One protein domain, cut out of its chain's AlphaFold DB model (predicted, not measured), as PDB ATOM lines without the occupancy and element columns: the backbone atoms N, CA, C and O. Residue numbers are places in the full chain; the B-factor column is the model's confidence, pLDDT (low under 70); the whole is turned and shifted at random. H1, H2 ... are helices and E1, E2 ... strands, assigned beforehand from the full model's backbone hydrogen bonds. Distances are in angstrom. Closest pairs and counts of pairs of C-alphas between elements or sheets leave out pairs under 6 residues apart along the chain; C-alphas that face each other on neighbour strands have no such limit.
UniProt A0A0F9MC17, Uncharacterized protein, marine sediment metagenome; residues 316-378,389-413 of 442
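This is residues 316 to 378 and 389 to 413 of the 442 residues of an uncharacterized protein of marine sediment metagenome (UniProt A0A0F9MC17). A twisted four-stranded sheet has H1 running along one face, making two layers, while residues 369 to 377 stick out as a free arm. Of 88 printed residues, 39 are in named elements, H1 E1 H2 E2 E3 E4: mixed class. The mixed sheet runs E1 E2 E4 E3. The whole is compact, radius of gyration of the C-alphas 13.2 A, spanning 42 by 29 by 25 A.

H1, residues 316 to 326, 15.5 A, begins at C-alpha (-25.893, -35.401, -36.534). E1 is 331 to 334, H2 340 to 343, E2 358 to 361. E3, 395 to 402, spans 23.0 A; E4, 405 to 412, spans 23.6 A, ending at C-alpha (-20.242, -15.181, -34.076).

H1 is on the sheet, height 8.4 A; its closest C-alphas with E4 are Ala 320 and Val 407, 6.8 A. Every O i to N i+4 pair in H1 is within hydrogen-bond range; H2 is too short for one. E1 and E2 are parallel (N 359 to O 333, 2.9 A), joined through H2 as a strand-helix-strand unit with a left-handed crossover; H2 only grazes the sheet. E2 and E4 are antiparallel, N 360 to O 408, 2.8 A. E3 and E4 form an antiparallel hairpin, N 398 to O 409, 2.9 A.

Residues 379 to 388 are not printed, C-alphas 378 and 389 being 19.7 A apart. H2 to E2 is a long link. Residues 365 to 378, 389 to 394 and 413 have pLDDT under 70.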
ATOM      1  N   ILE A 316     -25.639 -36.845 -36.470       85.62
ATOM      2  CA  ILE A 316     -25.893 -35.401 -36.534       85.62
ATOM      3  C   ILE A 316     -25.219 -34.581 -35.418       85.62
ATOM      4  O   ILE A 316     -24.731 -33.476 -35.655       85.62
ATOM      5  N   ASP A 317     -25.146 -35.120 -34.200       86.00
ATOM      6  CA  ASP A 317     -24.490 -34.454 -33.076       86.00
ATOM      7  C   ASP A 317     -22.972 -34.421 -33.283       86.00
ATOM      8  O   ASP A 317     -22.330 -33.411 -33.007       86.00
ATOM      9  N   MET A 318     -22.399 -35.497 -33.837       85.12
ATOM     10  CA  MET A 318     -20.977 -35.554 -34.189       85.12
ATOM     11  C   MET A 318     -20.616 -34.524 -35.264       85.12
ATOM     12  O   MET A 318     -19.548 -33.914 -35.193       85.12
ATOM     13  N   GLU A 319     -21.499 -34.289 -36.237       89.75
ATOM     14  CA  GLU A 319     -21.314 -33.233 -37.237       89.75
ATOM     15  C   GLU A 319     -21.351 -31.835 -36.609       89.75
ATOM     16  O   GLU A 319     -20.501 -30.991 -36.916       89.75
ATOM     17  N   ALA A 320     -22.295 -31.600 -35.691       90.12
ATOM     18  CA  ALA A 320     -22.398 -30.347 -34.955       90.12
ATOM     19  C   ALA A 320     -21.167 -30.098 -34.069       90.12
ATOM     20  O   ALA A 320     -20.600 -29.006 -34.106       90.12
ATOM     21  N   ILE A 321     -20.703 -31.113 -33.337       90.75
ATOM     22  CA  ILE A 321     -19.473 -31.073 -32.532       90.75
ATOM     23  C   ILE A 321     -18.261 -30.761 -33.414       90.75
ATOM     24  O   ILE A 321     -17.499 -29.840 -33.118       90.75
ATOM     25  N   GLY A 322     -18.100 -31.479 -34.532       90.75
ATOM     26  CA  GLY A 322     -16.995 -31.254 -35.464       90.75
ATOM     27  C   GLY A 322     -16.991 -29.832 -36.025       90.75
ATOM     28  O   GLY A 322     -15.935 -29.213 -36.158       90.75
ATOM     29  N   TYR A 323     -18.172 -29.273 -36.296       93.38
ATOM     30  CA  TYR A 323     -18.294 -27.877 -36.696       93.38
ATOM     31  C   TYR A 323     -17.931 -26.911 -35.569       93.38
ATOM     32  O   TYR A 323     -17.171 -25.975 -35.806       93.38
ATOM     33  N   VAL A 324     -18.396 -27.145 -34.344       93.44
ATOM     34  CA  VAL A 324     -18.066 -26.307 -33.183       93.44
ATOM     35  C   VAL A 324     -16.563 -26.263 -32.922       93.44
ATOM     36  O   VAL A 324     -16.030 -25.172 -32.711       93.44
ATOM     37  N   ASN A 325     -15.871 -27.398 -33.026       93.75
ATOM     38  CA  ASN A 325     -14.410 -27.470 -32.890       93.75
ATOM     39  C   ASN A 325     -13.673 -26.739 -34.024       93.75
ATOM     40  O   ASN A 325     -12.545 -26.297 -33.836       93.75
ATOM     41  N   SER A 326     -14.306 -26.577 -35.191       93.25
ATOM     42  CA  SER A 326     -13.738 -25.807 -36.307       93.25
ATOM     43  C   SER A 326     -13.898 -24.287 -36.164       93.25
ATOM     44  O   SER A 326     -13.214 -23.531 -36.855       93.25
ATOM     45  N   LEU A 327     -14.808 -23.829 -35.298       91.69
ATOM     46  CA  LEU A 327     -15.041 -22.405 -35.059       91.69
ATOM     47  C   LEU A 327     -13.960 -21.820 -34.132       91.69
ATOM     48  O   LEU A 327     -13.487 -22.526 -33.242       91.69
ATOM     49  N   PRO A 328     -13.615 -20.526 -34.253       88.75
ATOM     50  CA  PRO A 328     -12.766 -19.849 -33.273       88.75
ATOM     51  C   PRO A 328     -13.445 -19.769 -31.892       88.75
ATOM     52  O   PRO A 328     -14.643 -20.038 -31.758       88.75
ATOM     53  N   GLY A 329     -12.669 -19.401 -30.870       88.44
ATOM     54  CA  GLY A 329     -13.133 -19.218 -29.490       88.44
ATOM     55  C   GLY A 329     -12.673 -20.318 -28.533       88.44
ATOM     56  O   GLY A 329     -12.406 -21.444 -28.946       88.44
ATOM     57  N   GLU A 330     -12.576 -19.963 -27.251       92.06
ATOM     58  CA  GLU A 330     -12.148 -20.857 -26.162       92.06
ATOM     59  C   GLU A 330     -13.325 -21.529 -25.451       92.06
ATOM     60  O   GLU A 330     -13.147 -22.561 -24.805       92.06
ATOM     61  N   TYR A 331     -14.525 -20.959 -25.585       92.12
ATOM     62  CA  TYR A 331     -15.717 -21.385 -24.864       92.12
ATOM     63  C   TYR A 331     -16.795 -21.923 -25.799       92.12
ATOM     64  O   TYR A 331     -16.778 -21.661 -26.999       92.12
ATOM     65  N   PHE A 332     -17.738 -22.676 -25.243       92.31
ATOM     66  CA  PHE A 332     -18.995 -23.036 -25.890       92.31
ATOM     67  C   PHE A 332     -20.121 -23.082 -24.856       92.31
ATOM     68  O   PHE A 332     -19.881 -23.218 -23.654       92.31
ATOM     69  N   SER A 333     -21.359 -23.041 -25.330       87.56
ATOM     70  CA  SER A 333     -22.539 -23.253 -24.498       87.56
ATOM     71  C   SER A 333     -23.577 -24.106 -25.217       87.56
ATOM     72  O   SER A 333     -23.474 -24.384 -26.416       87.56
ATOM     73  N   VAL A 334     -24.576 -24.582 -24.471       85.25
ATOM     74  CA  VAL A 334     -25.617 -25.454 -25.010       85.25
ATOM     75  C   VAL A 334     -26.972 -25.164 -24.367       85.25
ATOM     76  O   VAL A 334     -27.055 -24.693 -23.235       85.25
ATOM     77  N   SER A 335     -28.043 -25.482 -25.084       83.12
ATOM     78  CA  SER A 335     -29.414 -25.449 -24.573       83.12
ATOM     79  C   SER A 335     -29.683 -26.536 -23.538       83.12
ATOM     80  O   SER A 335     -29.002 -27.553 -23.510       83.12
ATOM     81  N   SER A 336     -30.752 -26.386 -22.754       73.50
ATOM     82  CA  SER A 336     -31.206 -27.399 -21.789       73.50
ATOM     83  C   SER A 336     -31.640 -28.731 -22.423       73.50
ATOM     84  O   SER A 336     -31.773 -29.730 -21.721       73.50
ATOM     85  N   GLN A 337     -31.862 -28.763 -23.741       76.62
ATOM     86  CA  GLN A 337     -32.157 -29.981 -24.506       76.62
ATOM     87  C   GLN A 337     -30.876 -30.760 -24.864       76.62
ATOM     88  O   GLN A 337     -30.918 -31.934 -25.230       76.62
ATOM     89  N   VAL A 338     -29.716 -30.127 -24.718       75.31
ATOM     90  CA  VAL A 338     -28.400 -30.746 -24.849       75.31
ATOM     91  C   VAL A 338     -27.865 -31.009 -23.447       75.31
ATOM     92  O   VAL A 338     -27.916 -30.139 -22.589       75.31
ATOM     93  N   ALA A 339     -27.309 -32.192 -23.200       73.56
ATOM     94  CA  ALA A 339     -26.600 -32.453 -21.955       73.56
ATOM     95  C   ALA A 339     -25.181 -31.846 -22.046       73.56
ATOM     96  O   ALA A 339     -24.345 -32.395 -22.776       73.56
ATOM     97  N   PRO A 340     -24.857 -30.748 -21.324       73.62
ATOM     98  CA  PRO A 340     -23.590 -30.028 -21.504       73.62
ATOM     99  C   PRO A 340     -22.368 -30.909 -21.273       73.62
ATOM    100  O   PRO A 340     -21.377 -30.831 -21.993       73.62
ATOM    101  N   TRP A 341     -22.467 -31.802 -20.291       70.00
ATOM    102  CA  TRP A 341     -21.403 -32.727 -19.930       70.00
ATOM    103  C   TRP A 341     -21.121 -33.770 -21.028       70.00
ATOM    104  O   TRP A 341     -19.995 -34.252 -21.106       70.00
ATOM    105  N   ILE A 342     -22.103 -34.116 -21.878       74.25
ATOM    106  CA  ILE A 342     -21.897 -35.012 -23.029       74.25
ATOM    107  C   ILE A 342     -21.062 -34.279 -24.071       74.25
ATOM    108  O   ILE A 342     -20.035 -34.783 -24.512       74.25
ATOM    109  N   TYR A 343     -21.468 -33.063 -24.427       79.81
ATOM    110  CA  TYR A 343     -20.779 -32.266 -25.440       79.81
ATOM    111  C   TYR A 343     -19.389 -31.815 -24.992       79.81
ATOM    112  O   TYR A 343     -18.450 -31.890 -25.778       79.81
ATOM    113  N   GLY A 344     -19.218 -31.470 -23.714       77.62
ATOM    114  CA  GLY A 344     -17.919 -31.116 -23.136       77.62
ATOM    115  C   GLY A 344     -16.881 -32.243 -23.148       77.62
ATOM    116  O   GLY A 344     -15.711 -31.980 -22.905       77.62
ATOM    117  N   ARG A 345     -17.268 -33.493 -23.448       77.44
ATOM    118  CA  ARG A 345     -16.311 -34.596 -23.666       77.44
ATOM    119  C   ARG A 345     -15.752 -34.651 -25.084       77.44
ATOM    120  O   ARG A 345     -14.722 -35.288 -25.289       77.44
ATOM    121  N   TYR A 346     -16.443 -34.048 -26.046       83.12
ATOM    122  CA  TYR A 346     -16.117 -34.152 -27.470       83.12
ATOM    123  C   TYR A 346     -15.779 -32.799 -28.109       83.12
ATOM    124  O   TYR A 346     -15.210 -32.763 -29.201       83.12
ATOM    125  N   ILE A 347     -16.136 -31.696 -27.451       88.56
ATOM    126  CA  ILE A 347     -15.794 -30.345 -27.877       88.56
ATOM    127  C   ILE A 347     -14.456 -29.931 -27.264       88.56
ATOM    128  O   ILE A 347     -14.278 -29.990 -26.051       88.56
ATOM    129  N   ASP A 348     -13.543 -29.448 -28.103       89.31
ATOM    130  CA  ASP A 348     -12.199 -28.993 -27.723       89.31
ATOM    131  C   ASP A 348     -12.222 -27.541 -27.188       89.31
ATOM    132  O   ASP A 348     -11.366 -26.721 -27.520       89.31
ATOM    133  N   LYS A 349     -13.253 -27.197 -26.405       89.88
ATOM    134  CA  LYS A 349     -13.520 -25.870 -25.823       89.88
ATOM    135  C   LYS A 349     -14.096 -26.031 -24.421       89.88
ATOM    136  O   LYS A 349     -14.701 -27.055 -24.110       89.88
ATOM    137  N   GLU A 350     -13.945 -25.022 -23.574       86.81
ATOM    138  CA  GLU A 350     -14.469 -25.052 -22.207       86.81
ATOM    139  C   GLU A 350     -15.958 -24.661 -22.171       86.81
ATOM    140  O   GLU A 350     -16.401 -23.745 -22.862       86.81
ATOM    141  N   TYR A 351     -16.763 -25.360 -21.367       84.88
ATOM    142  CA  TYR A 351     -18.181 -25.027 -21.237       84.88
ATOM    143  C   TYR A 351     -18.370 -23.770 -20.385       84.88
ATOM    144  O   TYR A 351     -17.958 -23.737 -19.225       84.88
ATOM    145  N   LYS A 352     -19.069 -22.768 -20.921       84.25
ATOM    146  CA  LYS A 352     -19.455 -21.562 -20.188       84.25
ATOM    147  C   LYS A 352     -20.814 -21.075 -20.681       84.25
ATOM    148  O   LYS A 352     -20.960 -20.679 -21.832       84.25
ATOM    149  N   ASP A 353     -21.818 -21.147 -19.809       81.38
ATOM    150  CA  ASP A 353     -23.210 -20.848 -20.162       81.38
ATOM    151  C   ASP A 353     -23.369 -19.434 -20.752       81.38
ATOM    152  O   ASP A 353     -22.810 -18.467 -20.233       81.38
ATOM    153  N   GLY A 354     -24.119 -19.335 -21.851       79.19
ATOM    154  CA  GLY A 354     -24.329 -18.099 -22.611       79.19
ATOM    155  C   GLY A 354     -23.221 -17.699 -23.599       79.19
ATOM    156  O   GLY A 354     -23.429 -16.748 -24.349       79.19
ATOM    157  N   GLU A 355     -22.079 -18.396 -23.650       86.25
ATOM    158  CA  GLU A 355     -20.979 -18.088 -24.585       86.25
ATOM    159  C   GLU A 355     -21.142 -18.744 -25.963       86.25
ATOM    160  O   GLU A 355     -21.777 -19.788 -26.102       86.25
ATOM    161  N   LEU A 356     -20.523 -18.178 -27.000       85.25
ATOM    162  CA  LEU A 356     -20.563 -18.740 -28.351       85.25
ATOM    163  C   LEU A 356     -19.347 -19.640 -28.643       85.25
ATOM    164  O   LEU A 356     -18.236 -19.315 -28.229       85.25
ATOM    165  N   PRO A 357     -19.524 -20.722 -29.425       91.00
ATOM    166  CA  PRO A 357     -20.767 -21.126 -30.085       91.00
ATOM    167  C   PRO A 357     -21.797 -21.760 -29.134       91.00
ATOM    168  O   PRO A 357     -21.441 -22.504 -28.223       91.00
ATOM    169  N   TYR A 358     -23.076 -21.472 -29.389       89.88
ATOM    170  CA  TYR A 358     -24.233 -21.982 -28.649       89.88
ATOM    171  C   TYR A 358     -24.909 -23.103 -29.435       89.88
ATOM    172  O   TYR A 358     -25.197 -22.944 -30.623       89.88
ATOM    173  N   ILE A 359     -25.196 -24.228 -28.780       89.94
ATOM    174  CA  ILE A 359     -25.740 -25.423 -29.434       89.94
ATOM    175  C   ILE A 359     -27.147 -25.720 -28.929       89.94
ATOM    176  O   ILE A 359     -27.376 -25.949 -27.742       89.94
ATOM    177  N   TYR A 360     -28.088 -25.791 -29.854       89.25
ATOM    178  CA  TYR A 360     -29.490 -26.094 -29.623       89.25
ATOM    179  C   TYR A 360     -29.868 -27.445 -30.237       89.25
ATOM    180  O   TYR A 360     -29.388 -27.785 -31.316       89.25
ATOM    181  N   ARG A 361     -30.748 -28.201 -29.574       84.94
ATOM    182  CA  ARG A 361     -31.400 -29.393 -30.138       84.94
ATOM    183  C   ARG A 361     -32.901 -29.264 -29.993       84.94
ATOM    184  O   ARG A 361     -33.351 -28.959 -28.901       84.94
ATOM    185  N   ASN A 362     -33.664 -29.552 -31.043       83.06
ATOM    186  CA  ASN A 362     -35.130 -29.504 -30.975       83.06
ATOM    187  C   ASN A 362     -35.737 -30.637 -30.119       83.06
ATOM    188  O   ASN A 362     -36.818 -30.470 -29.553       83.06
ATOM    189  N   GLU A 363     -35.018 -31.750 -29.966       80.06
ATOM    190  CA  GLU A 363     -35.356 -32.873 -29.090       80.06
ATOM    191  C   GLU A 363     -34.280 -33.074 -28.017       80.06
ATOM    192  O   GLU A 363     -33.085 -32.939 -28.304       80.06
ATOM    193  N   PRO A 364     -34.664 -33.425 -26.778       71.31
ATOM    194  CA  PRO A 364     -33.699 -33.608 -25.710       71.31
ATOM    195  C   PRO A 364     -32.834 -34.862 -25.925       71.31
ATOM    196  O   PRO A 364     -33.330 -35.908 -26.340       71.31
ATOM    197  N   MET A 365     -31.543 -34.767 -25.590       69.50
ATOM    198  CA  MET A 365     -30.595 -35.899 -25.608       69.50
ATOM    199  C   MET A 365     -31.030 -37.074 -24.750       69.50
ATOM    200  O   MET A 365     -30.870 -38.228 -25.131       69.50
ATOM    201  N   THR A 366     -31.541 -36.760 -23.569       58.44
ATOM    202  CA  THR A 366     -32.093 -37.722 -22.632       58.44
ATOM    203  C   THR A 366     -33.564 -37.387 -22.482       58.44
ATOM    204  O   THR A 366     -33.934 -36.221 -22.314       58.44
ATOM    205  N   GLN A 367     -34.444 -38.386 -22.570       46.16
ATOM    206  CA  GLN A 367     -35.827 -38.150 -22.172       46.16
ATOM    207  C   GLN A 367     -35.797 -37.669 -20.723       46.16
ATOM    208  O   GLN A 367     -35.203 -38.332 -19.873       46.16
ATOM    209  N   ARG A 368     -36.417 -36.511 -20.447       38.19
ATOM    210  CA  ARG A 368     -36.680 -36.092 -19.069       38.19
ATOM    211  C   ARG A 368     -37.370 -37.279 -18.407       38.19
ATOM    212  O   ARG A 368     -38.470 -37.655 -18.816       38.19
ATOM    213  N   THR A 369     -36.712 -37.880 -17.422       40.09
ATOM    214  CA  THR A 369     -37.405 -38.698 -16.438       40.09
ATOM    215  C   THR A 369     -38.610 -37.873 -15.989       40.09
ATOM    216  O   THR A 369     -38.515 -36.660 -15.794       40.09
ATOM    217  N   THR A 370     -39.781 -38.498 -16.048       36.56
ATOM    218  CA  THR A 370     -41.101 -37.890 -15.824       36.56
ATOM    219  C   THR A 370     -41.110 -36.925 -14.635       36.56
ATOM    220  O   THR A 370     -40.325 -37.104 -13.714       36.56
ATOM    221  N   GLU A 371     -42.043 -35.963 -14.596       37.22
ATOM    222  CA  GLU A 371     -42.196 -34.951 -13.519       37.22
ATOM    223  C   GLU A 371     -42.134 -35.501 -12.075       37.22
ATOM    224  O   GLU A 371     -41.902 -34.749 -11.132       37.22
ATOM    225  N   THR A 372     -42.327 -36.808 -11.888       33.44
ATOM    226  CA  THR A 372     -42.288 -37.517 -10.606       33.44
ATOM    227  C   THR A 372     -40.904 -37.990 -10.156       33.44
ATOM    228  O   THR A 372     -40.771 -38.372  -8.999       33.44
ATOM    229  N   THR A 373     -39.882 -37.986 -11.014       37.16
ATOM    230  CA  THR A 373     -38.514 -38.385 -10.653       37.16
ATOM    231  C   THR A 373     -37.599 -37.178 -10.846       37.16
ATOM    232  O   THR A 373     -37.269 -36.850 -11.986       37.16
ATOM    233  N   PRO A 374     -37.200 -36.467  -9.775       35.72
ATOM    234  CA  PRO A 374     -36.309 -35.328  -9.922       35.72
ATOM    235  C   PRO A 374     -35.013 -35.800 -10.585       35.72
ATOM    236  O   PRO A 374     -34.359 -36.723 -10.095       35.72
ATOM    237  N   SER A 375     -34.653 -35.181 -11.711       39.56
ATOM    238  CA  SER A 375     -33.369 -35.413 -12.363       39.56
ATOM    239  C   SER A 375     -32.265 -35.036 -11.378       39.56
ATOM    240  O   SER A 375     -31.960 -33.864 -11.145       39.56
ATOM    241  N   PHE A 376     -31.667 -36.052 -10.757       36.72
ATOM    242  CA  PHE A 376     -30.672 -35.885  -9.697       36.72
ATOM    243  C   PHE A 376     -29.452 -35.073 -10.173       36.72
ATOM    244  O   PHE A 376     -28.728 -34.498  -9.363       36.72
ATOM    245  N   TRP A 377     -29.254 -34.985 -11.494       42.09
ATOM    246  CA  TRP A 377     -28.096 -34.362 -12.138       42.09
ATOM    247  C   TRP A 377     -28.445 -33.270 -13.160       42.09
ATOM    248  O   TRP A 377     -27.549 -32.753 -13.821       42.09
ATOM    249  N   GLY A 378     -29.722 -32.874 -13.245       37.28
ATOM    250  CA  GLY A 378     -30.187 -31.767 -14.095       37.28
ATOM    251  C   GLY A 378     -31.025 -30.708 -13.370       37.28
ATOM    252  O   GLY A 378     -31.205 -29.622 -13.907       37.28
ATOM    253  N   MET A 389     -33.124 -18.036 -27.098       50.22
ATOM    254  CA  MET A 389     -32.115 -18.118 -28.152       50.22
ATOM    255  C   MET A 389     -31.518 -16.712 -28.296       50.22
ATOM    256  O   MET A 389     -32.304 -15.761 -28.414       50.22
ATOM    257  N   PRO A 390     -30.186 -16.543 -28.211       53.03
ATOM    258  CA  PRO A 390     -29.582 -15.233 -28.387       53.03
ATOM    259  C   PRO A 390     -30.113 -14.636 -29.693       53.03
ATOM    260  O   PRO A 390     -30.156 -15.312 -30.722       53.03
ATOM    261  N   VAL A 391     -30.636 -13.410 -29.610       51.22
ATOM    262  CA  VAL A 391     -31.334 -12.735 -30.711       51.22
ATOM    263  C   VAL A 391     -30.447 -12.752 -31.963       51.22
ATOM    264  O   VAL A 391     -29.313 -12.282 -31.937       51.22
ATOM    265  N   ILE A 392     -30.986 -13.328 -33.043       53.84
ATOM    266  CA  ILE A 392     -30.301 -13.777 -34.269       53.84
ATOM    267  C   ILE A 392     -30.093 -12.620 -35.264       53.84
ATOM    268  O   ILE A 392     -30.344 -12.765 -36.456       53.84
ATOM    269  N   ASP A 393     -29.665 -11.447 -34.802       55.69
ATOM    270  CA  ASP A 393     -29.238 -10.385 -35.719       55.69
ATOM    271  C   ASP A 393     -27.712 -10.323 -35.725       55.69
ATOM    272  O   ASP A 393     -27.075  -9.976 -34.733       55.69
ATOM    273  N   GLY A 394     -27.110 -10.705 -36.853       60.47
ATOM    274  CA  GLY A 394     -25.656 -10.669 -37.011       60.47
ATOM    275  C   GLY A 394     -24.893 -11.867 -36.422       60.47
ATOM    276  O   GLY A 394     -23.699 -11.735 -36.160       60.47
ATOM    277  N   MET A 395     -25.532 -13.031 -36.251       71.88
ATOM    278  CA  MET A 395     -24.876 -14.294 -35.869       71.88
ATOM    279  C   MET A 395     -24.835 -15.298 -37.033       71.88
ATOM    280  O   MET A 395     -25.729 -15.331 -37.879       71.88
ATOM    281  N   GLY A 396     -23.782 -16.116 -37.089       81.38
ATOM    282  CA  GLY A 396     -23.704 -17.258 -37.994       81.38
ATOM    283  C   GLY A 396     -24.559 -18.398 -37.450       81.38
ATOM    284  O   GLY A 396     -24.379 -18.802 -36.306       81.38
ATOM    285  N   VAL A 397     -25.487 -18.922 -38.251       87.44
ATOM    286  CA  VAL A 397     -26.326 -20.063 -37.865       87.44
ATOM    287  C   VAL A 397     -26.060 -21.216 -38.818       87.44
ATOM    288  O   VAL A 397     -26.179 -21.066 -40.035       87.44
ATOM    289  N   LYS A 398     -25.718 -22.378 -38.262       91.31
ATOM    290  CA  LYS A 398     -25.629 -23.631 -39.006       91.31
ATOM    291  C   LYS A 398     -26.586 -24.652 -38.413       91.31
ATOM    292  O   LYS A 398     -26.520 -24.943 -37.224       91.31
ATOM    293  N   VAL A 399     -27.442 -25.197 -39.267       90.38
ATOM    294  CA  VAL A 399     -28.455 -26.189 -38.901       90.38
ATOM    295  C   VAL A 399     -28.075 -27.531 -39.516       90.38
ATOM    296  O   VAL A 399     -27.765 -27.606 -40.707       90.38
ATOM    297  N   PHE A 400     -28.094 -28.576 -38.701       91.56
ATOM    298  CA  PHE A 400     -27.938 -29.969 -39.102       91.56
ATOM    299  C   PHE A 400     -29.298 -30.659 -38.940       91.56
ATOM    300  O   PHE A 400     -29.996 -30.382 -37.964       91.56
ATOM    301  N   ILE A 401     -29.699 -31.516 -39.888       90.56
ATOM    302  CA  ILE A 401     -31.031 -32.155 -39.904       90.56
ATOM    303  C   ILE A 401     -30.902 -33.644 -40.248       90.56
ATOM    304  O   ILE A 401     -30.315 -33.994 -41.272       90.56
ATOM    305  N   GLU A 402     -31.493 -34.507 -39.420       84.69
ATOM    306  CA  GLU A 402     -31.550 -35.961 -39.608       84.69
ATOM    307  C   GLU A 402     -32.933 -36.480 -39.175       84.69
ATOM    308  O   GLU A 402     -33.215 -36.669 -37.992       84.69
ATOM    309  N   GLY A 403     -33.824 -36.708 -40.144       87.81
ATOM    310  CA  GLY A 403     -35.217 -37.062 -39.855       87.81
ATOM    311  C   GLY A 403     -35.967 -35.900 -39.195       87.81
ATOM    312  O   GLY A 403     -36.033 -34.817 -39.769       87.81
ATOM    313  N   GLU A 404     -36.541 -36.138 -38.014       85.00
ATOM    314  CA  GLU A 404     -37.241 -35.122 -37.203       85.00
ATOM    315  C   GLU A 404     -36.298 -34.363 -36.252       85.00
ATOM    316  O   GLU A 404     -36.678 -33.344 -35.678       85.00
ATOM    317  N   LEU A 405     -35.052 -34.823 -36.113       82.56
ATOM    318  CA  LEU A 405     -34.064 -34.226 -35.227       82.56
ATOM    319  C   LEU A 405     -33.297 -33.096 -35.928       82.56
ATOM    320  O   LEU A 405     -32.750 -33.273 -37.019       82.56
ATOM    321  N   GLU A 406     -33.194 -31.963 -35.241       88.38
ATOM    322  CA  GLU A 406     -32.467 -30.768 -35.652       88.38
ATOM    323  C   GLU A 406     -31.449 -30.375 -34.575       88.38
ATOM    324  O   GLU A 406     -31.784 -30.267 -33.389       88.38
ATOM    325  N   VAL A 407     -30.204 -30.133 -34.997       88.88
ATOM    326  CA  VAL A 407     -29.149 -29.558 -34.156       88.88
ATOM    327  C   VAL A 407     -28.736 -28.226 -34.762       88.88
ATOM    328  O   VAL A 407     -28.291 -28.173 -35.908       88.88
ATOM    329  N   THR A 408     -28.847 -27.149 -33.996       90.44
ATOM    330  CA  THR A 408     -28.553 -25.792 -34.458       90.44
ATOM    331  C   THR A 408     -27.374 -25.227 -33.686       90.44
ATOM    332  O   THR A 408     -27.389 -25.169 -32.463       90.44
ATOM    333  N   VAL A 409     -26.339 -24.811 -34.409       90.38
ATOM    334  CA  VAL A 409     -25.154 -24.157 -33.855       90.38
ATOM    335  C   VAL A 409     -25.203 -22.684 -34.227       90.38
ATOM    336  O   VAL A 409     -25.191 -22.332 -35.408       90.38
ATOM    337  N   VAL A 410     -25.239 -21.832 -33.211       88.81
ATOM    338  CA  VAL A 410     -25.138 -20.379 -33.335       88.81
ATOM    339  C   VAL A 410     -23.704 -19.978 -33.006       88.81
ATOM    340  O   VAL A 410     -23.148 -20.420 -32.005       88.81
ATOM    341  N   SER A 411     -23.085 -19.153 -33.841       87.06
ATOM    342  CA  SER A 411     -21.723 -18.655 -33.658       87.06
ATOM    343  C   SER A 411     -21.637 -17.169 -33.978       87.06
ATOM    344  O   SER A 411     -22.514 -16.603 -34.629       87.06
ATOM    345  N   GLU A 412     -20.539 -16.527 -33.591       81.06
ATOM    346  CA  GLU A 412     -20.242 -15.181 -34.076       81.06
ATOM    347  C   GLU A 412     -20.134 -15.191 -35.612       81.06
ATOM    348  O   GLU A 412     -19.673 -16.175 -36.207       81.06
ATOM    349  N   ILE A 413     -20.577 -14.116 -36.280       64.69
ATOM    350  CA  ILE A 413     -20.286 -13.942 -37.706       64.69
ATOM    351  C   ILE A 413     -18.771 -13.786 -37.847       64.69
ATOM    352  O   ILE A 413     -18.202 -12.735 -37.557       64.69
TER     353      ILE A 413